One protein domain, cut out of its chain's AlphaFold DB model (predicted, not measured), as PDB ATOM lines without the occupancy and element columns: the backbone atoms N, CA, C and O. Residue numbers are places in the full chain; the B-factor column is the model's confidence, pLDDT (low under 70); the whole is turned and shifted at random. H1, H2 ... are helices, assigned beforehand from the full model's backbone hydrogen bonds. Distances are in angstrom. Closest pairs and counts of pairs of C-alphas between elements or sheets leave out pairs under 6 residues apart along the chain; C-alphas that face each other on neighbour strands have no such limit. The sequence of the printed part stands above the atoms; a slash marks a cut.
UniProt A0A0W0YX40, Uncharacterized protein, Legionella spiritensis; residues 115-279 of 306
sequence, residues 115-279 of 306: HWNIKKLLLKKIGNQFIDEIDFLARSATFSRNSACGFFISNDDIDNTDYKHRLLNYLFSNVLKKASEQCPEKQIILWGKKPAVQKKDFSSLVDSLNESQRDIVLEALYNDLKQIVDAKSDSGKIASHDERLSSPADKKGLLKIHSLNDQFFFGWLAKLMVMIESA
ATOM      1  N   HIS A 115     -48.445  17.329 154.824       65.38
ATOM      2  CA  HIS A 115     -49.363  16.426 154.134       65.38
ATOM      3  C   HIS A 115     -48.617  15.405 153.270       65.38
ATOM      4  O   HIS A 115     -48.895  14.216 153.352       65.38
ATOM      5  N   TRP A 116     -47.570  15.834 152.566       68.88
ATOM      6  CA  TRP A 116     -46.654  14.946 151.849       68.88
ATOM      7  C   TRP A 116     -46.048  13.871 152.761       68.88
ATOM      8  O   TRP A 116     -45.929  12.697 152.425       68.88
ATOM      9  N   ASN A 117     -45.675  14.270 153.977       74.31
ATOM     10  CA  ASN A 117     -45.103  13.366 154.962       74.31
ATOM     11  C   ASN A 117     -46.161  12.668 155.832       74.31
ATOM     12  O   ASN A 117     -45.777  12.028 156.815       74.31
ATOM     13  N   ILE A 118     -47.462  12.747 155.519       79.88
ATOM     14  CA  ILE A 118     -48.522  12.247 156.409       79.88
ATOM     15  C   ILE A 118     -48.363  10.754 156.692       79.88
ATOM     16  O   ILE A 118     -48.369  10.358 157.853       79.88
ATOM     17  N   LYS A 119     -48.073   9.945 155.667       80.06
ATOM     18  CA  LYS A 119     -47.829   8.496 155.779       80.06
ATOM     19  C   LYS A 119     -46.604   8.187 156.641       80.06
ATOM     20  O   LYS A 119     -46.630   7.301 157.489       80.06
ATOM     21  N   LYS A 120     -45.534   8.970 156.480       85.31
ATOM     22  CA  LYS A 120     -44.302   8.860 157.276       85.31
ATOM     23  C   LYS A 120     -44.562   9.161 158.750       85.31
ATOM     24  O   LYS A 120     -44.140   8.409 159.625       85.31
ATOM     25  N   LEU A 121     -45.227  10.282 159.019       84.31
ATOM     26  CA  LEU A 121     -45.565  10.722 160.369       84.31
ATOM     27  C   LEU A 121     -46.546   9.751 161.026       84.31
ATOM     28  O   LEU A 121     -46.366   9.407 162.194       84.31
ATOM     29  N   LEU A 122     -47.528   9.267 160.266       86.06
ATOM     30  CA  LEU A 122     -48.488   8.275 160.717       86.06
ATOM     31  C   LEU A 122     -47.793   6.967 161.082       86.06
ATOM     32  O   LEU A 122     -47.986   6.490 162.193       86.06
ATOM     33  N   LEU A 123     -46.945   6.420 160.210       88.69
ATOM     34  CA  LEU A 123     -46.267   5.155 160.480       88.69
ATOM     35  C   LEU A 123     -45.397   5.245 161.743       88.69
ATOM     36  O   LEU A 123     -45.451   4.351 162.584       88.69
ATOM     37  N   LYS A 124     -44.684   6.366 161.948       90.75
ATOM     38  CA  LYS A 124     -43.961   6.638 163.207       90.75
ATOM     39  C   LYS A 124     -44.893   6.695 164.415       90.75
ATOM     40  O   LYS A 124     -44.578   6.119 165.453       90.75
ATOM     41  N   LYS A 125     -46.025   7.395 164.295       88.94
ATOM     42  CA  LYS A 125     -47.022   7.510 165.367       88.94
ATOM     43  C   LYS A 125     -47.585   6.140 165.741       88.94
ATOM     44  O   LYS A 125     -47.601   5.812 166.921       88.94
ATOM     45  N   ILE A 126     -47.980   5.347 164.747       89.31
ATOM     46  CA  ILE A 126     -48.499   3.990 164.920       89.31
ATOM     47  C   ILE A 126     -47.459   3.113 165.620       89.31
ATOM     48  O   ILE A 126     -47.759   2.538 166.659       89.31
ATOM     49  N   GLY A 127     -46.222   3.051 165.118       89.50
ATOM     50  CA  GLY A 127     -45.206   2.201 165.745       89.50
ATOM     51  C   GLY A 127     -44.844   2.633 167.164       89.50
ATOM     52  O   GLY A 127     -44.663   1.783 168.031       89.50
ATOM     53  N   ASN A 128     -44.824   3.938 167.450       90.50
ATOM     54  CA  ASN A 128     -44.646   4.420 168.820       90.50
ATOM     55  C   ASN A 128     -45.804   3.995 169.734       90.50
ATOM     56  O   ASN A 128     -45.540   3.594 170.863       90.50
ATOM     57  N   GLN A 129     -47.049   4.044 169.246       89.00
ATOM     58  CA  GLN A 129     -48.219   3.567 169.991       89.00
ATOM     59  C   GLN A 129     -48.152   2.057 170.252       89.00
ATOM     60  O   GLN A 129     -48.431   1.643 171.369       89.00
ATOM     61  N   PHE A 130     -47.726   1.247 169.275       90.44
ATOM     62  CA  PHE A 130     -47.495  -0.187 169.491       90.44
ATOM     63  C   PHE A 130     -46.439  -0.440 170.569       90.44
ATOM     64  O   PHE A 130     -46.670  -1.241 171.467       90.44
ATOM     65  N   ILE A 131     -45.298   0.255 170.508       91.25
ATOM     66  CA  ILE A 131     -44.224   0.108 171.501       91.25
ATOM     67  C   ILE A 131     -44.720   0.473 172.905       91.25
ATOM     68  O   ILE A 131     -44.438  -0.253 173.854       91.25
ATOM     69  N   ASP A 132     -45.456   1.580 173.034       89.62
ATOM     70  CA  ASP A 132     -46.005   2.025 174.317       89.62
ATOM     71  C   ASP A 132     -47.015   1.030 174.890       89.62
ATOM     72  O   ASP A 132     -46.944   0.701 176.074       89.62
ATOM     73  N   GLU A 133     -47.913   0.514 174.053       87.06
ATOM     74  CA  GLU A 133     -48.954  -0.417 174.486       87.06
ATOM     75  C   GLU A 133     -48.373  -1.792 174.850       87.06
ATOM     76  O   GLU A 133     -48.735  -2.372 175.870       87.06
ATOM     77  N   ILE A 134     -47.409  -2.296 174.073       88.06
ATOM     78  CA  ILE A 134     -46.705  -3.553 174.373       88.06
ATOM     79  C   ILE A 134     -45.944  -3.440 175.702       88.06
ATOM     80  O   ILE A 134     -46.048  -4.324 176.550       88.06
ATOM     81  N   ASP A 135     -45.218  -2.341 175.913       88.06
ATOM     82  CA  ASP A 135     -44.480  -2.073 177.153       88.06
ATOM     83  C   ASP A 135     -45.422  -1.895 178.357       88.06
ATOM     84  O   ASP A 135     -45.150  -2.394 179.452       88.06
ATOM     85  N   PHE A 136     -46.565  -1.230 178.162       86.00
ATOM     86  CA  PHE A 136     -47.613  -1.130 179.172       86.00
ATOM     87  C   PHE A 136     -48.162  -2.509 179.558       86.00
ATOM     88  O   PHE A 136     -48.171  -2.838 180.743       86.00
ATOM     89  N   LEU A 137     -48.551  -3.338 178.586       82.19
ATOM     90  CA  LEU A 137     -49.089  -4.676 178.846       82.19
ATOM     91  C   LEU A 137     -48.057  -5.599 179.507       82.19
ATOM     92  O   LEU A 137     -48.405  -6.324 180.436       82.19
ATOM     93  N   ALA A 138     -46.784  -5.531 179.106       82.50
ATOM     94  CA  ALA A 138     -45.708  -6.306 179.729       82.50
ATOM     95  C   ALA A 138     -45.500  -5.933 181.209       82.50
ATOM     96  O   ALA A 138     -45.342  -6.812 182.067       82.50
ATOM     97  N   ARG A 139     -45.539  -4.631 181.535       81.81
ATOM     98  CA  ARG A 139     -45.484  -4.155 182.928       81.81
ATOM     99  C   ARG A 139     -46.710  -4.578 183.723       81.81
ATOM    100  O   ARG A 139     -46.550  -5.055 184.844       81.81
ATOM    101  N   SER A 140     -47.899  -4.434 183.145       74.94
ATOM    102  CA  SER A 140     -49.163  -4.818 183.777       74.94
ATOM    103  C   SER A 140     -49.197  -6.317 184.078       74.94
ATOM    104  O   SER A 140     -49.491  -6.697 185.205       74.94
ATOM    105  N   ALA A 141     -48.772  -7.168 183.140       70.31
ATOM    106  CA  ALA A 141     -48.661  -8.609 183.361       70.31
ATOM    107  C   ALA A 141     -47.648  -8.958 184.468       70.31
ATOM    108  O   ALA A 141     -47.922  -9.800 185.323       70.31
ATOM    109  N   THR A 142     -46.492  -8.283 184.502       69.88
ATOM    110  CA  THR A 142     -45.467  -8.494 185.543       69.88
ATOM    111  C   THR A 142     -45.966  -8.064 186.922       69.88
ATOM    112  O   THR A 142     -45.775  -8.781 187.904       69.88
ATOM    113  N   PHE A 143     -46.632  -6.909 187.003       64.25
ATOM    114  CA  PHE A 143     -47.225  -6.413 188.239       64.25
ATOM    115  C   PHE A 143     -48.299  -7.374 188.746       64.25
ATOM    116  O   PHE A 143     -48.219  -7.792 189.898       64.25
ATOM    117  N   SER A 144     -49.230  -7.797 187.885       61.41
ATOM    118  CA  SER A 144     -50.297  -8.743 188.233       61.41
ATOM    119  C   SER A 144     -49.762 -10.102 188.681       61.41
ATOM    120  O   SER A 144     -50.272 -10.658 189.643       61.41
ATOM    121  N   ARG A 145     -48.693 -10.624 188.063       61.91
ATOM    122  CA  ARG A 145     -48.052 -11.881 188.502       61.91
ATOM    123  C   ARG A 145     -47.353 -11.749 189.855       61.91
ATOM    124  O   ARG A 145     -47.446 -12.654 190.675       61.91
ATOM    125  N   ASN A 146     -46.704 -10.616 190.117       58.66
ATOM    126  CA  ASN A 146     -46.056 -10.351 191.407       58.66
ATOM    127  C   ASN A 146     -47.063 -10.022 192.523       58.66
ATOM    128  O   ASN A 146     -46.750 -10.176 193.700       58.66
ATOM    129  N   SER A 147     -48.266  -9.576 192.156       52.56
ATOM    130  CA  SER A 147     -49.374  -9.288 193.072       52.56
ATOM    131  C   SER A 147     -50.458 -10.370 193.080       52.56
ATOM    132  O   SER A 147     -51.432 -10.224 193.807       52.56
ATOM    133  N   ALA A 148     -50.257 -11.499 192.385       49.75
ATOM    134  CA  ALA A 148     -51.150 -12.665 192.391       49.75
ATOM    135  C   ALA A 148     -51.256 -13.365 193.767       49.75
ATOM    136  O   ALA A 148     -52.047 -14.287 193.937       49.75
ATOM    137  N   CYS A 149     -50.511 -12.895 194.776       45.66
ATOM    138  CA  CYS A 149     -50.747 -13.199 196.194       45.66
ATOM    139  C   CYS A 149     -51.815 -12.289 196.851       45.66
ATOM    140  O   CYS A 149     -52.049 -12.392 198.054       45.66
ATOM    141  N   GLY A 150     -52.436 -11.372 196.101       47.72
ATOM    142  CA  GLY A 150     -53.450 -10.424 196.557       47.72
ATOM    143  C   GLY A 150     -54.834 -10.748 195.991       47.72
ATOM    144  O   GLY A 150     -55.004 -10.918 194.790       47.72
ATOM    145  N   PHE A 151     -55.827 -10.781 196.878       51.00
ATOM    146  CA  PHE A 151     -57.230 -11.200 196.719       51.00
ATOM    147  C   PHE A 151     -58.084 -10.554 195.586       51.00
ATOM    148  O   PHE A 151     -59.296 -10.750 195.583       51.00
ATOM    149  N   PHE A 152     -57.523  -9.798 194.630       52.34
ATOM    150  CA  PHE A 152     -58.296  -8.920 193.727       52.34
ATOM    151  C   PHE A 152     -58.066  -9.088 192.211       52.34
ATOM    152  O   PHE A 152     -58.745  -8.406 191.448       52.34
ATOM    153  N   ILE A 153     -57.163  -9.961 191.741       54.25
ATOM    154  CA  ILE A 153     -56.922 -10.164 190.295       54.25
ATOM    155  C   ILE A 153     -57.323 -11.586 189.902       54.25
ATOM    156  O   ILE A 153     -56.807 -12.551 190.465       54.25
ATOM    157  N   SER A 154     -58.247 -11.726 188.946       60.47
ATOM    158  CA  SER A 154     -58.659 -13.039 188.443       60.47
ATOM    159  C   SER A 154     -57.622 -13.604 187.460       60.47
ATOM    160  O   SER A 154     -56.967 -12.858 186.731       60.47
ATOM    161  N   ASN A 155     -57.482 -14.932 187.398       63.91
ATOM    162  CA  ASN A 155     -56.613 -15.580 186.405       63.91
ATOM    163  C   ASN A 155     -57.041 -15.252 184.961       63.91
ATOM    164  O   ASN A 155     -56.186 -15.125 184.089       63.91
ATOM    165  N   ASP A 156     -58.339 -15.036 184.719       65.81
ATOM    166  CA  ASP A 156     -58.854 -14.642 183.404       65.81
ATOM    167  C   ASP A 156     -58.366 -13.237 182.976       65.81
ATOM    168  O   ASP A 156     -58.141 -13.009 181.786       65.81
ATOM    169  N   ASP A 157     -58.136 -12.305 183.912       65.81
ATOM    170  CA  ASP A 157     -57.599 -10.965 183.603       65.81
ATOM    171  C   ASP A 157     -56.111 -11.008 183.218       65.81
ATOM    172  O   ASP A 157     -55.658 -10.264 182.336       65.81
ATOM    173  N   ILE A 158     -55.349 -11.898 183.866       69.00
ATOM    174  CA  ILE A 158     -53.937 -12.147 183.547       69.00
ATOM    175  C   ILE A 158     -53.836 -12.764 182.152       69.00
ATOM    176  O   ILE A 158     -53.103 -12.241 181.308       69.00
ATOM    177  N   ASP A 159     -54.629 -13.803 181.885       70.19
ATOM    178  CA  ASP A 159     -54.688 -14.453 180.577       70.19
ATOM    179  C   ASP A 159     -55.074 -13.448 179.482       70.19
ATOM    180  O   ASP A 159     -54.405 -13.362 178.451       70.19
ATOM    181  N   ASN A 160     -56.098 -12.615 179.709       71.88
ATOM    182  CA  ASN A 160     -56.524 -11.601 178.740       71.88
ATOM    183  C   ASN A 160     -55.416 -10.569 178.438       71.88
ATOM    184  O   ASN A 160     -55.195 -10.196 177.283       71.88
ATOM    185  N   THR A 161     -54.680 -10.126 179.461       75.31
ATOM    186  CA  THR A 161     -53.536  -9.213 179.291       75.31
ATOM    187  C   THR A 161     -52.427  -9.858 178.458       75.31
ATOM    188  O   THR A 161     -51.910  -9.236 177.524       75.31
ATOM    189  N   ASP A 162     -52.104 -11.123 178.738       74.19
ATOM    190  CA  ASP A 162     -51.102 -11.888 177.994       74.19
ATOM    191  C   ASP A 162     -51.520 -12.107 176.530       74.19
ATOM    192  O   ASP A 162     -50.686 -11.983 175.624       74.19
ATOM    193  N   TYR A 163     -52.803 -12.364 176.259       73.38
ATOM    194  CA  TYR A 163     -53.318 -12.494 174.893       73.38
ATOM    195  C   TYR A 163     -53.201 -11.193 174.096       73.38
ATOM    196  O   TYR A 163     -52.676 -11.213 172.979       73.38
ATOM    197  N   LYS A 164     -53.610 -10.049 174.665       77.69
ATOM    198  CA  LYS A 164     -53.439  -8.733 174.016       77.69
ATOM    199  C   LYS A 164     -51.976  -8.456 173.716       77.69
ATOM    200  O   LYS A 164     -51.638  -8.040 172.610       77.69
ATOM    201  N   HIS A 165     -51.102  -8.744 174.679       81.56
ATOM    202  CA  HIS A 165     -49.669  -8.566 174.512       81.56
ATOM    203  C   HIS A 165     -49.134  -9.414 173.346       81.56
ATOM    204  O   HIS A 165     -48.405  -8.902 172.496       81.56
ATOM    205  N   ARG A 166     -49.529 -10.691 173.239       78.75
ATOM    206  CA  ARG A 166     -49.146 -11.559 172.108       78.75
ATOM    207  C   ARG A 166     -49.673 -11.041 170.770       78.75
ATOM    208  O   ARG A 166     -48.911 -10.998 169.806       78.75
ATOM    209  N   LEU A 167     -50.933 -10.609 170.717       80.38
ATOM    210  CA  LEU A 167     -51.549 -10.082 169.499       80.38
ATOM    211  C   LEU A 167     -50.847  -8.810 169.004       80.38
ATOM    212  O   LEU A 167     -50.520  -8.704 167.822       80.38
ATOM    213  N   LEU A 168     -50.561  -7.860 169.899       84.06
ATOM    214  CA  LEU A 168     -49.835  -6.642 169.531       84.06
ATOM    215  C   LEU A 168     -48.401  -6.938 169.087       84.06
ATOM    216  O   LEU A 168     -47.935  -6.347 168.114       84.06
ATOM    217  N   ASN A 169     -47.718  -7.879 169.746       82.94
ATOM    218  CA  ASN A 169     -46.391  -8.323 169.320       82.94
ATOM    219  C   ASN A 169     -46.416  -8.959 167.928       82.94
ATOM    220  O   ASN A 169     -45.517  -8.695 167.131       82.94
ATOM    221  N   TYR A 170     -47.435  -9.763 167.617       83.62
ATOM    222  CA  TYR A 170     -47.627 -10.342 166.288       83.62
ATOM    223  C   TYR A 170     -47.818  -9.252 165.223       83.62
ATOM    224  O   TYR A 170     -47.036  -9.178 164.272       83.62
ATOM    225  N   LEU A 171     -48.784  -8.350 165.431       84.38
ATOM    226  CA  LEU A 171     -49.077  -7.251 164.505       84.38
ATOM    227  C   LEU A 171     -47.851  -6.367 164.273       84.38
ATOM    228  O   LEU A 171     -47.481  -6.076 163.135       84.38
ATOM    229  N   PHE A 172     -47.177  -5.969 165.351       88.88
ATOM    230  CA  PHE A 172     -46.009  -5.110 165.232       88.88
ATOM    231  C   PHE A 172     -44.821  -5.842 164.597       88.88
ATOM    232  O   PHE A 172     -44.109  -5.255 163.784       88.88
ATOM    233  N   SER A 173     -44.636  -7.136 164.869       85.88
ATOM    234  CA  SER A 173     -43.606  -7.944 164.198       85.88
ATOM    235  C   SER A 173     -43.834  -8.033 162.689       85.88
ATOM    236  O   SER A 173     -42.868  -7.934 161.931       85.88
ATOM    237  N   ASN A 174     -45.085  -8.150 162.234       86.00
ATOM    238  CA  ASN A 174     -45.417  -8.112 160.808       86.00
ATOM    239  C   ASN A 174     -45.066  -6.756 160.182       86.00
ATOM    240  O   ASN A 174     -44.445  -6.721 159.118       86.00
ATOM    241  N   VAL A 175     -45.371  -5.645 160.865       88.56
ATOM    242  CA  VAL A 175     -44.976  -4.290 160.432       88.56
ATOM    243  C   VAL A 175     -43.458  -4.177 160.299       88.56
ATOM    244  O   VAL A 175     -42.962  -3.697 159.280       88.56
ATOM    245  N   LEU A 176     -42.706  -4.644 161.299       88.62
ATOM    246  CA  LEU A 176     -41.240  -4.605 161.283       88.62
ATOM    247  C   LEU A 176     -40.657  -5.465 160.168       88.62
ATOM    248  O   LEU A 176     -39.736  -5.028 159.476       88.62
ATOM    249  N   LYS A 177     -41.208  -6.666 159.973       87.56
ATOM    250  CA  LYS A 177     -40.814  -7.571 158.897       87.56
ATOM    251  C   LYS A 177     -41.040  -6.913 157.541       87.56
ATOM    252  O   LYS A 177     -40.102  -6.824 156.758       87.56
ATOM    253  N   LYS A 178     -42.236  -6.376 157.296       88.81
ATOM    254  CA  LYS A 178     -42.572  -5.688 156.042       88.81
ATOM    255  C   LYS A 178     -41.681  -4.476 155.805       88.81
ATOM    256  O   LYS A 178     -41.133  -4.335 154.719       88.81
ATOM    257  N   ALA A 179     -41.463  -3.644 156.820       86.62
ATOM    258  CA  ALA A 179     -40.572  -2.493 156.708       86.62
ATOM    259  C   ALA A 179     -39.113  -2.900 156.423       86.62
ATOM    260  O   ALA A 179     -38.437  -2.240 155.636       86.62
ATOM    261  N   SER A 180     -38.638  -4.001 157.010       85.88
ATOM    262  CA  SER A 180     -37.283  -4.522 156.776       85.88
ATOM    263  C   SER A 180     -37.138  -5.172 155.395       85.88
ATOM    264  O   SER A 180     -36.108  -5.003 154.755       85.88
ATOM    265  N   GLU A 181     -38.173  -5.857 154.892       87.06
ATOM    266  CA  GLU A 181     -38.224  -6.380 153.514       87.06
ATOM    267  C   GLU A 181     -38.091  -5.249 152.483       87.06
ATOM    268  O   GLU A 181     -37.420  -5.410 151.467       87.06
ATOM    269  N   GLN A 182     -38.677  -4.081 152.769       84.56
ATOM    270  CA  GLN A 182     -38.554  -2.891 151.922       84.56
ATOM    271  C   GLN A 182     -37.208  -2.161 152.076       84.56
ATOM    272  O   GLN A 182     -36.851  -1.343 151.230       84.56
ATOM    273  N   CYS A 183     -36.444  -2.436 153.137       78.06
ATOM    274  CA  CYS A 183     -35.138  -1.824 153.377       78.06
ATOM    275  C   CYS A 183     -34.117  -2.867 153.874       78.06
ATOM    276  O   CYS A 183     -33.744  -2.849 155.051       78.06
ATOM    277  N   PRO A 184     -33.618  -3.754 152.988       72.62
ATOM    278  CA  PRO A 184     -32.735  -4.860 153.375       72.62
ATOM    279  C   PRO A 184     -31.443  -4.396 154.060       72.62
ATOM    280  O   PRO A 184     -30.903  -5.091 154.915       72.62
ATOM    281  N   GLU A 185     -30.977  -3.191 153.716       68.31
ATOM    282  CA  GLU A 185     -29.792  -2.547 154.298       68.31
ATOM    283  C   GLU A 185     -29.955  -2.196 155.789       68.31
ATOM    284  O   GLU A 185     -28.965  -1.926 156.469       68.31
ATOM    285  N   LYS A 186     -31.189  -2.168 156.312       67.00
ATOM    286  CA  LYS A 186     -31.495  -1.832 157.707       67.00
ATOM    287  C   LYS A 186     -32.384  -2.892 158.348       67.00
ATOM    288  O   LYS A 186     -33.568  -2.672 158.593       67.00
ATOM    289  N   GLN A 187     -31.785  -4.023 158.701       68.19
ATOM    290  CA  GLN A 187     -32.421  -4.954 159.629       68.19
ATOM    291  C   GLN A 187     -32.339  -4.408 161.054       68.19
ATOM    292  O   GLN A 187     -31.271  -4.010 161.525       68.19
ATOM    293  N   ILE A 188     -33.475  -4.373 161.746       70.38
ATOM    294  CA  ILE A 188     -33.555  -3.854 163.110       70.38
ATOM    295  C   ILE A 188     -34.196  -4.899 164.011       70.38
ATOM    296  O   ILE A 188     -35.322  -5.335 163.794       70.38
ATOM    297  N   ILE A 189     -33.479  -5.236 165.079       73.44
ATOM    298  CA  ILE A 189     -34.002  -6.017 166.197       73.44
ATOM    299  C   ILE A 189     -34.448  -5.020 167.269       73.44
ATOM    300  O   ILE A 189     -33.620  -4.280 167.811       73.44
ATOM    301  N   LEU A 190     -35.755  -4.960 167.536       76.19
ATOM    302  CA  LEU A 190     -36.330  -4.088 168.570       76.19
ATOM    303  C   LEU A 190     -36.485  -4.801 169.919       76.19
ATOM    304  O   LEU A 190     -36.321  -4.176 170.966       76.19
ATOM    305  N   TRP A 191     -36.765  -6.103 169.902       76.56
ATOM    306  CA  TRP A 191     -37.067  -6.870 171.108       76.56
ATOM    307  C   TRP A 191     -35.875  -6.929 172.075       76.56
ATOM    308  O   TRP A 191     -34.725  -7.059 171.660       76.56
ATOM    309  N   GLY A 192     -36.155  -6.782 173.374       73.19
ATOM    310  CA  GLY A 192     -35.145  -6.739 174.441       73.19
ATOM    311  C   GLY A 192     -34.503  -5.365 174.685       73.19
ATOM    312  O   GLY A 192     -33.777  -5.192 175.661       73.19
ATOM    313  N   LYS A 193     -34.780  -4.358 173.847       84.56
ATOM    314  CA  LYS A 193     -34.308  -2.978 174.060       84.56
ATOM    315  C   LYS A 193     -35.293  -2.169 174.900       84.56
ATOM    316  O   LYS A 193     -36.489  -2.438 174.893       84.56
ATOM    317  N   LYS A 194     -34.811  -1.107 175.557       87.69
ATOM    318  CA  LYS A 194     -35.680  -0.133 176.247       87.69
ATOM    319  C   LYS A 194     -36.625   0.566 175.247       87.69
ATOM    320  O   LYS A 194     -36.159   0.899 174.152       87.69
ATOM    321  N   PRO A 195     -37.872   0.914 175.626       88.38
ATOM    322  CA  PRO A 195     -38.851   1.545 174.729       88.38
ATOM    323  C   PRO A 195     -38.325   2.791 174.005       88.38
ATOM    324  O   PRO A 195     -38.516   2.950 172.805       88.38
ATOM    325  N   ALA A 196     -37.572   3.652 174.699       86.81
ATOM    326  CA  ALA A 196     -36.975   4.845 174.094       86.81
ATOM    327  C   ALA A 196     -36.013   4.517 172.933       86.81
ATOM    328  O   ALA A 196     -35.991   5.220 171.922       86.81
ATOM    329  N   VAL A 197     -35.242   3.432 173.060       88.12
ATOM    330  CA  VAL A 197     -34.340   2.954 172.003       88.12
ATOM    331  C   VAL A 197     -35.152   2.337 170.871       88.12
ATOM    332  O   VAL A 197     -34.900   2.648 169.712       88.12
ATOM    333  N   GLN A 198     -36.182   1.549 171.199       88.88
ATOM    334  CA  GLN A 198     -37.055   0.950 170.192       88.88
ATOM    335  C   GLN A 198     -37.726   2.011 169.307       88.88
ATOM    336  O   GLN A 198     -37.695   1.903 168.084       88.88
ATOM    337  N   LYS A 199     -38.263   3.082 169.910       90.75
ATOM    338  CA  LYS A 199     -38.892   4.197 169.181       90.75
ATOM    339  C   LYS A 199     -37.910   4.916 168.263       90.75
ATOM    340  O   LYS A 199     -38.266   5.294 167.144       90.75
ATOM    341  N   LYS A 200     -36.670   5.113 168.724       88.25
ATOM    342  CA  LYS A 200     -35.604   5.740 167.930       88.25
ATOM    343  C   LYS A 200     -35.225   4.870 166.733       88.25
ATOM    344  O   LYS A 200     -35.172   5.376 165.612       88.25
ATOM    345  N   ASP A 201     -35.001   3.581 166.964       88.44
ATOM    346  CA  ASP A 201     -34.609   2.628 165.927       88.44
ATOM    347  C   ASP A 201     -35.732   2.463 164.892       88.44
ATOM    348  O   ASP A 201     -35.493   2.595 163.692       88.44
ATOM    349  N   PHE A 202     -36.978   2.305 165.345       90.00
ATOM    350  CA  PHE A 202     -38.144   2.253 164.463       90.00
ATOM    351  C   PHE A 202     -38.323   3.547 163.658       90.00
ATOM    352  O   PHE A 202     -38.525   3.511 162.446       90.00
ATOM    353  N   SER A 203     -38.174   4.713 164.292       89.44
ATOM    354  CA  SER A 203     -38.239   5.997 163.580       89.44
ATOM    355  C   SER A 203     -37.174   6.104 162.486       89.44
ATOM    356  O   SER A 203     -37.475   6.610 161.405       89.44
ATOM    357  N   SER A 204     -35.963   5.598 162.745       87.25
ATOM    358  CA  SER A 204     -34.869   5.539 161.767       87.25
ATOM    359  C   SER A 204     -35.173   4.594 160.600       87.25
ATOM    360  O   SER A 204     -34.802   4.900 159.463       87.25
ATOM    361  N   LEU A 205     -35.866   3.476 160.854       87.44
ATOM    362  CA  LEU A 205     -36.355   2.574 159.806       87.44
ATOM    363  C   LEU A 205     -37.343   3.291 158.890       87.44
ATOM    364  O   LEU A 205     -37.161   3.317 157.675       87.44
ATOM    365  N   VAL A 206     -38.352   3.937 159.480       87.75
ATOM    366  CA  VAL A 206     -39.384   4.674 158.738       87.75
ATOM    367  C   VAL A 206     -38.786   5.839 157.945       87.75
ATOM    368  O   VAL A 206     -39.244   6.142 156.843       87.75
ATOM    369  N   ASP A 207     -37.741   6.485 158.472       84.19
ATOM    370  CA  ASP A 207     -37.013   7.543 157.766       84.19
ATOM    371  C   ASP A 207     -36.318   7.057 156.488       84.19
ATOM    372  O   ASP A 207     -36.185   7.849 155.556       84.19
ATOM    373  N   SER A 208     -35.903   5.788 156.425       82.50
ATOM    374  CA  SER A 208     -35.291   5.190 155.226       82.50
ATOM    375  C   SER A 208     -36.283   4.684 154.186       82.50
ATOM    376  O   SER A 208     -35.868   4.464 153.053       82.50
ATOM    377  N   LEU A 209     -37.554   4.496 154.542       80.38
ATOM    378  CA  LEU A 209     -38.567   4.071 153.580       80.38
ATOM    379  C   LEU A 209     -38.933   5.238 152.660       80.38
ATOM    380  O   LEU A 209     -39.114   6.359 153.143       80.38
ATOM    381  N   ASN A 210     -39.084   4.983 151.363       75.00
ATOM    382  CA  ASN A 210     -39.713   5.921 150.430       75.00
ATOM    383  C   ASN A 210     -41.251   5.879 150.561       75.00
ATOM    384  O   ASN A 210     -41.788   5.192 151.426       75.00
ATOM    385  N   GLU A 211     -41.975   6.660 149.759       71.88
ATOM    386  CA  GLU A 211     -43.437   6.728 149.873       71.88
ATOM    387  C   GLU A 211     -44.135   5.407 149.516       71.88
ATOM    388  O   GLU A 211     -44.881   4.890 150.341       71.88
ATOM    389  N   SER A 212     -43.815   4.817 148.362       73.62
ATOM    390  CA  SER A 212     -44.379   3.531 147.917       73.62
ATOM    391  C   SER A 212     -44.126   2.403 148.928       73.62
ATOM    392  O   SER A 212     -45.006   1.615 149.261       73.62
ATOM    393  N   GLN A 213     -42.930   2.369 149.515       83.50
ATOM    394  CA  GLN A 213     -42.583   1.405 150.556       83.50
ATOM    395  C   GLN A 213     -43.393   1.607 151.839       83.50
ATOM    396  O   GLN A 213     -43.727   0.633 152.512       83.50
ATOM    397  N   ARG A 214     -43.716   2.856 152.204       84.69
ATOM    398  CA  ARG A 214     -44.590   3.137 153.355       84.69
ATOM    399  C   ARG A 214     -46.022   2.690 153.076       84.69
ATOM    400  O   ARG A 214     -46.647   2.188 154.005       84.69
ATOM    401  N   ASP A 215     -46.499   2.823 151.840       80.31
ATOM    402  CA  ASP A 215     -47.824   2.340 151.436       80.31
ATOM    403  C   ASP A 215     -47.932   0.829 151.631       80.31
ATOM    404  O   ASP A 215     -48.815   0.380 152.352       80.31
ATOM    405  N   ILE A 216     -46.952   0.061 151.148       85.12
ATOM    406  CA  ILE A 216     -46.903  -1.401 151.333       85.12
ATOM    407  C   ILE A 216     -46.956  -1.791 152.819       85.12
ATOM    408  O   ILE A 216     -47.640  -2.744 153.201       85.12
ATOM    409  N   VAL A 217     -46.230  -1.073 153.682       89.12
ATOM    410  CA  VAL A 217     -46.214  -1.353 155.128       89.12
ATOM    411  C   VAL A 217     -47.560  -1.019 155.778       89.12
ATOM    412  O   VAL A 217     -48.044  -1.782 156.614       89.12
ATOM    413  N   LEU A 218     -48.168   0.110 155.404       88.75
ATOM    414  CA  LEU A 218     -49.473   0.530 155.916       88.75
ATOM    415  C   LEU A 218     -50.600  -0.388 155.424       88.75
ATOM    416  O   LEU A 218     -51.460  -0.750 156.222       88.75
ATOM    417  N   GLU A 219     -50.576  -0.814 154.162       87.12
ATOM    418  CA  GLU A 219     -51.528  -1.773 153.592       87.12
ATOM    419  C   GLU A 219     -51.441  -3.138 154.275       87.12
ATOM    420  O   GLU A 219     -52.468  -3.728 154.608       87.12
ATOM    421  N   ALA A 220     -50.226  -3.629 154.537       87.56
ATOM    422  CA  ALA A 220     -50.039  -4.873 155.276       87.56
ATOM    423  C   ALA A 220     -50.663  -4.787 156.678       87.56
ATOM    424  O   ALA A 220     -51.446  -5.655 157.058       87.56
ATOM    425  N   LEU A 221     -50.393  -3.698 157.410       89.62
ATOM    426  CA  LEU A 221     -51.001  -3.471 158.721       89.62
ATOM    427  C   LEU A 221     -52.528  -3.344 158.635       89.62
ATOM    428  O   LEU A 221     -53.235  -3.887 159.479       89.62
ATOM    429  N   TYR A 222     -53.045  -2.637 157.630       86.75
ATOM    430  CA  TYR A 222     -54.483  -2.491 157.421       86.75
ATOM    431  C   TYR A 222     -55.163  -3.842 157.205       86.75
ATOM    432  O   TYR A 222     -56.191  -4.111 157.822       86.75
ATOM    433  N   ASN A 223     -54.583  -4.700 156.366       83.25
ATOM    434  CA  ASN A 223     -55.128  -6.021 156.071       83.25
ATOM    435  C   ASN A 223     -55.127  -6.930 157.306       83.25
ATOM    436  O   ASN A 223     -56.140  -7.582 157.567       83.25
ATOM    437  N   ASP A 224     -54.050  -6.919 158.094       81.56
ATOM    438  CA  ASP A 224     -53.972  -7.677 159.348       81.56
ATOM    439  C   ASP A 224     -55.026  -7.182 160.360       81.56
ATOM    440  O   ASP A 224     -55.765  -7.973 160.947       81.56
ATOM    441  N   LEU A 225     -55.164  -5.858 160.527       82.19
ATOM    442  CA  LEU A 225     -56.177  -5.263 161.409       82.19
ATOM    443  C   LEU A 225     -57.603  -5.563 160.941       82.19
ATOM    444  O   LEU A 225     -58.469  -5.873 161.759       82.19
ATOM    445  N   LYS A 226     -57.848  -5.489 159.630       77.31
ATOM    446  CA  LYS A 226     -59.155  -5.758 159.031       77.31
ATOM    447  C   LYS A 226     -59.610  -7.182 159.324       77.31
ATOM    448  O   LYS A 226     -60.744  -7.354 159.749       77.31
ATOM    449  N   GLN A 227     -58.731  -8.174 159.177       73.44
ATOM    450  CA  GLN A 227     -59.056  -9.570 159.491       73.44
ATOM    451  C   GLN A 227     -59.481  -9.749 160.957       73.44
ATOM    452  O   GLN A 227     -60.458 -10.439 161.234       73.44
ATOM    453  N   ILE A 228     -58.802  -9.074 161.889       71.12
ATOM    454  CA  ILE A 228     -59.111  -9.140 163.326       71.12
ATOM    455  C   ILE A 228     -60.440  -8.445 163.649       71.12
ATOM    456  O   ILE A 228     -61.250  -8.963 164.420       71.12
ATOM    457  N   VAL A 229     -60.678  -7.260 163.078       67.75
ATOM    458  CA  VAL A 229     -61.906  -6.491 163.325       67.75
ATOM    459  C   VAL A 229     -63.115  -7.140 162.651       67.75
ATOM    460  O   VAL A 229     -64.182  -7.177 163.258       67.75
ATOM    461  N   ASP A 230     -62.962  -7.697 161.447       64.50
ATOM    462  CA  ASP A 230     -64.034  -8.410 160.741       64.50
ATOM    463  C   ASP A 230     -64.412  -9.715 161.446       64.50
ATOM    464  O   ASP A 230     -65.603 -10.011 161.569       64.50
ATOM    465  N   ALA A 231     -63.436 -10.434 162.012       58.78
ATOM    466  CA  ALA A 231     -63.681 -11.622 162.831       58.78
ATOM    467  C   ALA A 231     -64.570 -11.337 164.058       58.78
ATOM    468  O   ALA A 231     -65.319 -12.207 164.486       58.78
ATOM    469  N   LYS A 232     -64.565 -10.107 164.596       51.31
ATOM    470  CA  LYS A 232     -65.478  -9.698 165.678       51.31
ATOM    471  C   LYS A 232     -66.946  -9.600 165.228       51.31
ATOM    472  O   LYS A 232     -67.833  -9.742 166.064       51.31
ATOM    473  N   SER A 233     -67.196  -9.340 163.944       46.94
ATOM    474  CA  SER A 233     -68.542  -9.210 163.354       46.94
ATOM    475  C   SER A 233     -69.171 -10.570 163.029       46.94
ATOM    476  O   SER A 233     -70.371 -10.739 163.216       46.94
ATOM    477  N   ASP A 234     -68.354 -11.537 162.597       43.62
ATOM    478  CA  ASP A 234     -68.764 -12.897 162.228       43.62
ATOM    479  C   ASP A 234     -68.257 -13.909 163.274       43.62
ATOM    480  O   ASP A 234     -67.317 -14.675 163.039       43.62
ATOM    481  N   SER A 235     -68.916 -13.976 164.434       44.78
ATOM    482  CA  SER A 235     -68.578 -14.923 165.514       44.78
ATOM    483  C   SER A 235     -68.676 -16.412 165.120       44.78
ATOM    484  O   SER A 235     -68.355 -17.282 165.926       44.78
ATOM    485  N   GLY A 236     -69.119 -16.726 163.894       38.16
ATOM    486  CA  GLY A 236     -69.275 -18.084 163.360       38.16
ATOM    487  C   GLY A 236     -68.158 -18.589 162.431       38.16
ATOM    488  O   GLY A 236     -68.159 -19.774 162.111       38.16
ATOM    489  N   LYS A 237     -67.203 -17.752 161.988       36.28
ATOM    490  CA  LYS A 237     -66.187 -18.134 160.968       36.28
ATOM    491  C   LYS A 237     -64.730 -18.139 161.451       36.28
ATOM    492  O   LYS A 237     -63.813 -18.330 160.661       36.28
ATOM    493  N   ILE A 238     -64.496 -17.997 162.752       41.22
ATOM    494  CA  ILE A 238     -63.149 -17.902 163.355       41.22
ATOM    495  C   ILE A 238     -62.433 -19.277 163.419       41.22
ATOM    496  O   ILE A 238     -61.306 -19.392 163.888       41.22
ATOM    497  N   ALA A 239     -63.053 -20.352 162.925       35.59
ATOM    498  CA  ALA A 239     -62.520 -21.708 163.058       35.59
ATOM    499  C   ALA A 239     -61.298 -22.025 162.166       35.59
ATOM    500  O   ALA A 239     -60.614 -23.009 162.440       35.59
ATOM    501  N   SER A 240     -60.994 -21.240 161.123       37.22
ATOM    502  CA  SER A 240     -60.098 -21.723 160.054       37.22
ATOM    503  C   SER A 240     -58.909 -20.843 159.662       37.22
ATOM    504  O   SER A 240     -58.168 -21.256 158.778       37.22
ATOM    505  N   HIS A 241     -58.670 -19.678 160.272       35.97
ATOM    506  CA  HIS A 241     -57.639 -18.753 159.761       35.97
ATOM    507  C   HIS A 241     -56.322 -18.662 160.537       35.97
ATOM    508  O   HIS A 241     -55.537 -17.756 160.280       35.97
ATOM    509  N   ASP A 242     -56.008 -19.640 161.391       42.88
ATOM    510  CA  ASP A 242     -54.676 -19.693 162.000       42.88
ATOM    511  C   ASP A 242     -54.118 -21.122 162.092       42.88
ATOM    512  O   ASP A 242     -54.158 -21.803 163.120       42.88
ATOM    513  N   GLU A 243     -53.585 -21.603 160.968       39.03
ATOM    514  CA  GLU A 243     -52.675 -22.757 160.932       39.03
ATOM    515  C   GLU A 243     -51.287 -22.429 161.521       39.03
ATOM    516  O   GLU A 243     -50.441 -23.314 161.612       39.03
ATOM    517  N   ARG A 244     -51.030 -21.184 161.960       41.09
ATOM    518  CA  ARG A 244     -49.732 -20.767 162.523       41.09
ATOM    519  C   ARG A 244     -49.702 -20.631 164.045       41.09
ATOM    520  O   ARG A 244     -48.643 -20.339 164.597       41.09
ATOM    521  N   LEU A 245     -50.808 -20.912 164.731       44.91
ATOM    522  CA  LEU A 245     -50.846 -21.031 166.190       44.91
ATOM    523  C   LEU A 245     -50.825 -22.509 166.585       44.91
ATOM    524  O   LEU A 245     -51.807 -23.236 166.421       44.91
ATOM    525  N   SER A 246     -49.672 -22.951 167.086       44.09
ATOM    526  CA  SER A 246     -49.309 -24.359 167.275       44.09
ATOM    527  C   SER A 246     -50.069 -25.099 168.386       44.09
ATOM    528  O   SER A 246     -49.794 -26.279 168.592       44.09
ATOM    529  N   SER A 247     -51.008 -24.472 169.109       39.88
ATOM    530  CA  SER A 247     -51.793 -25.174 170.133       39.88
ATOM    531  C   SER A 247     -53.300 -24.841 170.128       39.88
ATOM    532  O   SER A 247     -53.701 -23.694 169.908       39.88
ATOM    533  N   PRO A 248     -54.171 -25.826 170.437       37.84
ATOM    534  CA  PRO A 248     -55.606 -25.611 170.646       37.84
ATOM    535  C   PRO A 248     -55.944 -24.615 171.772       37.84
ATOM    536  O   PRO A 248     -57.013 -24.006 171.745       37.84
ATOM    537  N   ALA A 249     -55.048 -24.426 172.749       41.47
ATOM    538  CA  ALA A 249     -55.220 -23.462 173.837       41.47
ATOM    539  C   ALA A 249     -55.049 -22.008 173.358       41.47
ATOM    540  O   ALA A 249     -55.765 -21.120 173.820       41.47
ATOM    541  N   ASP A 250     -54.177 -21.771 172.372       44.34
ATOM    542  CA  ASP A 250     -53.966 -20.445 171.774       44.34
ATOM    543  C   ASP A 250     -55.162 -20.017 170.905       44.34
ATOM    544  O   ASP A 250     -55.568 -18.854 170.922       44.34
ATOM    545  N   LYS A 251     -55.808 -20.976 170.223       43.22
ATOM    546  CA  LYS A 251     -57.034 -20.750 169.433       43.22
ATOM    547  C   LYS A 251     -58.249 -20.427 170.313       43.22
ATOM    548  O   LYS A 251     -59.042 -19.547 169.984       43.22
ATOM    549  N   LYS A 252     -58.380 -21.103 171.461       38.97
ATOM    550  CA  LYS A 252     -59.436 -20.842 172.462       38.97
ATOM    551  C   LYS A 252     -59.258 -19.481 173.154       38.97
ATOM    552  O   LYS A 252     -60.244 -18.860 173.540       38.97
ATOM    553  N   GLY A 253     -58.014 -19.010 173.261       45.38
ATOM    554  CA  GLY A 253     -57.651 -17.701 173.804       45.38
ATOM    555  C   GLY A 253     -58.117 -16.515 172.963       45.38
ATOM    556  O   GLY A 253     -58.690 -15.576 173.504       45.38
ATOM    557  N   LEU A 254     -57.967 -16.596 171.636       43.28
ATOM    558  CA  LEU A 254     -58.461 -15.580 170.692       43.28
ATOM    559  C   LEU A 254     -59.986 -15.404 170.747       43.28
ATOM    560  O   LEU A 254     -60.480 -14.285 170.658       43.28
ATOM    561  N   LEU A 255     -60.726 -16.495 170.971       42.28
ATOM    562  CA  LEU A 255     -62.182 -16.479 171.167       42.28
ATOM    563  C   LEU A 255     -62.600 -15.927 172.546       42.28
ATOM    564  O   LEU A 255     -63.703 -15.403 172.685       42.28
ATOM    565  N   LYS A 256     -61.733 -15.990 173.570       44.62
ATOM    566  CA  LYS A 256     -61.984 -15.386 174.896       44.62
ATOM    567  C   LYS A 256     -61.834 -13.854 174.913       44.62
ATOM    568  O   LYS A 256     -62.348 -13.215 175.828       44.62
ATOM    569  N   ILE A 257     -61.221 -13.248 173.886       44.19
ATOM    570  CA  ILE A 257     -61.111 -11.781 173.703       44.19
ATOM    571  C   ILE A 257     -62.506 -11.122 173.523       44.19
ATOM    572  O   ILE A 257     -62.656  -9.904 173.583       44.19
ATOM    573  N   HIS A 258     -63.568 -11.920 173.374       47.62
ATOM    574  CA  HIS A 258     -64.968 -11.479 173.365       47.62
ATOM    575  C   HIS A 258     -65.592 -11.303 174.761       47.62
ATOM    576  O   HIS A 258     -66.815 -11.231 174.887       47.62
ATOM    577  N   SER A 259     -64.782 -11.195 175.817       43.19
ATOM    578  CA  SER A 259     -65.243 -10.613 177.077       43.19
ATOM    579  C   SER A 259     -65.780  -9.199 176.805       43.19
ATOM    580  O   SER A 259     -65.092  -8.351 176.234       43.19
ATOM    581  N   LEU A 260     -67.026  -8.943 177.212       39.12
ATOM    582  CA  LEU A 260     -67.758  -7.673 177.075       39.12
ATOM    583  C   LEU A 260     -66.987  -6.428 177.581       39.12
ATOM    584  O   LEU A 260     -67.396  -5.306 177.291       39.12
ATOM    585  N   ASN A 261     -65.856  -6.612 178.272       44.56
ATOM    586  CA  ASN A 261     -65.018  -5.565 178.852       44.56
ATOM    587  C   ASN A 261     -63.898  -5.008 177.943       44.56
ATOM    588  O   ASN A 261     -63.193  -4.093 178.361       44.56
ATOM    589  N   ASP A 262     -63.725  -5.490 176.703       60.03
ATOM    590  CA  ASP A 262     -62.608  -5.069 175.826       60.03
ATOM    591  C   ASP A 262     -62.943  -4.015 174.753       60.03
ATOM    592  O   ASP A 262     -62.263  -3.874 173.730       60.03
ATOM    593  N   GLN A 263     -63.995  -3.222 174.982       63.50
ATOM    594  CA  GLN A 263     -64.389  -2.135 174.075       63.50
ATOM    595  C   GLN A 263     -63.245  -1.148 173.801       63.50
ATOM    596  O   GLN A 263     -63.104  -0.672 172.674       63.50
ATOM    597  N   PHE A 264     -62.403  -0.879 174.803       67.56
ATOM    598  CA  PHE A 264     -61.258   0.016 174.661       67.56
ATOM    599  C   PHE A 264     -60.222  -0.520 173.664       67.56
ATOM    600  O   PHE A 264     -59.816   0.213 172.762       67.56
ATOM    601  N   PHE A 265     -59.838  -1.796 173.775       73.88
ATOM    602  CA  PHE A 265     -58.814  -2.404 172.924       73.88
ATOM    603  C   PHE A 265     -59.257  -2.471 171.458       73.88
ATOM    604  O   PHE A 265     -58.553  -2.007 170.560       73.88
ATOM    605  N   PHE A 266     -60.479  -2.945 171.199       70.38
ATOM    606  CA  PHE A 266     -61.025  -2.939 169.838       70.38
ATOM    607  C   PHE A 266     -61.283  -1.525 169.310       70.38
ATOM    608  O   PHE A 266     -61.101  -1.278 168.122       70.38
ATOM    609  N   GLY A 267     -61.675  -0.588 170.176       66.75
ATOM    610  CA  GLY A 267     -61.801   0.822 169.813       66.75
ATOM    611  C   GLY A 267     -60.458   1.440 169.420       66.75
ATOM    612  O   GLY A 267     -60.396   2.236 168.484       66.75
ATOM    613  N   TRP A 268     -59.371   1.050 170.085       79.69
ATOM    614  CA  TRP A 268     -58.014   1.449 169.722       79.69
ATOM    615  C   TRP A 268     -57.596   0.874 168.361       79.69
ATOM    616  O   TRP A 268     -57.172   1.640 167.495       79.69
ATOM    617  N   LEU A 269     -57.818  -0.425 168.111       78.38
ATOM    618  CA  LEU A 269     -57.556  -1.054 166.805       78.38
ATOM    619  C   LEU A 269     -58.379  -0.413 165.673       78.38
ATOM    620  O   LEU A 269     -57.847  -0.116 164.606       78.38
ATOM    621  N   ALA A 270     -59.662  -0.127 165.913       72.44
ATOM    622  CA  ALA A 270     -60.526   0.536 164.937       72.44
ATOM    623  C   ALA A 270     -60.054   1.967 164.628       72.44
ATOM    624  O   ALA A 270     -60.027   2.376 163.467       72.44
ATOM    625  N   LYS A 271     -59.614   2.725 165.643       76.88
ATOM    626  CA  LYS A 271     -59.004   4.050 165.439       76.88
ATOM    627  C   LYS A 271     -57.733   3.963 164.593       76.88
ATOM    628  O   LYS A 271     -57.526   4.830 163.747       76.88
ATOM    629  N   LEU A 272     -56.897   2.939 164.796       81.44
ATOM    630  CA  LEU A 272     -55.729   2.693 163.943       81.44
ATOM    631  C   LEU A 272     -56.140   2.435 162.491       81.44
ATOM    632  O   LEU A 272     -55.588   3.078 161.602       81.44
ATOM    633  N   MET A 273     -57.137   1.576 162.254       79.31
ATOM    634  CA  MET A 273     -57.653   1.321 160.905       79.31
ATOM    635  C   MET A 273     -58.126   2.601 160.218       79.31
ATOM    636  O   MET A 273     -57.688   2.871 159.107       79.31
ATOM    637  N   VAL A 274     -58.939   3.426 160.886       73.69
ATOM    638  CA  VAL A 274     -59.442   4.694 160.318       73.69
ATOM    639  C   VAL A 274     -58.299   5.651 159.968       73.69
ATOM    640  O   VAL A 274     -58.320   6.294 158.920       73.69
ATOM    641  N   MET A 275     -57.271   5.739 160.822       77.88
ATOM    642  CA  MET A 275     -56.097   6.565 160.526       77.88
ATOM    643  C   MET A 275     -55.325   6.055 159.300       77.88
ATOM    644  O   MET A 275     -54.833   6.870 158.521       77.88
ATOM    645  N   ILE A 276     -55.226   4.734 159.117       81.56
ATOM    646  CA  ILE A 276     -54.566   4.127 157.954       81.56
ATOM    647  C   ILE A 276     -55.408   4.310 156.683       81.56
ATOM    648  O   ILE A 276     -54.856   4.718 155.666       81.56
ATOM    649  N   GLU A 277     -56.729   4.094 156.744       77.94
ATOM    650  CA  GLU A 277     -57.658   4.314 155.622       77.94
ATOM    651  C   GLU A 277     -57.530   5.740 155.081       77.94
ATOM    652  O   GLU A 277     -57.276   5.938 153.893       77.94
ATOM    653  N   SER A 278     -57.582   6.726 155.982       71.69
ATOM    654  CA  SER A 278     -57.432   8.138 155.627       71.69
ATOM    655  C   SER A 278     -56.077   8.453 154.983       71.69
ATOM    656  O   SER A 278     -56.020   9.255 154.054       71.69
ATOM    657  N   ALA A 279     -54.985   7.829 155.438       72.25
ATOM    658  CA  ALA A 279     -53.649   8.080 154.890       72.25
ATOM    659  C   ALA A 279     -53.375   7.370 153.557       72.25
ATOM    660  O   ALA A 279     -52.552   7.852 152.779       72.25
TER     661      ALA A 279
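This is residues 115 to 279 of the 306 residues of an uncharacterized protein of Legionella spiritensis (UniProt A0A0W0YX40). A long helical hairpin, H1 and H2, is the core of a bundle with H3, H4 and H6, and short H5 crosses H2. The printed part has 165 residues with six named helices in order: all helix. It is compact, radius of gyration of the C-alphas 16.9 A, spans 51 by 37 by 30 A.

H1, residues 118 to 146, touches H2, residues 155 to 182, opposite ways at a shallow tilt of 31 degrees, closest C-alphas Ile 134 and His 165, 5.8 A. H3, residues 195 to 208, touches H1. H4, residues 211 to 233, touches H6, residues 263 to 279. H5, residues 248 to 256, touches residues 160 to 163 of H2, about perpendicular at 79 degrees. Every O i to N i+4 pair is within hydrogen-bond range in H1, H2, H3 and H6, 17 of 19 in H4, 4 of 5 in H5.

H1, 41.7 A long, begins at C-alpha 118 (-48.522, 12.247, 156.409); H6 ends at C-alpha 279 (-53.649, 8.080, 154.890).

The printed part has no cut. Links H2 to H3 and H4 to H5 are long. The model's confidence is low, with pLDDT under 70, at 59 printed residues, among them residues 142 to 158 and residues 229 to 264.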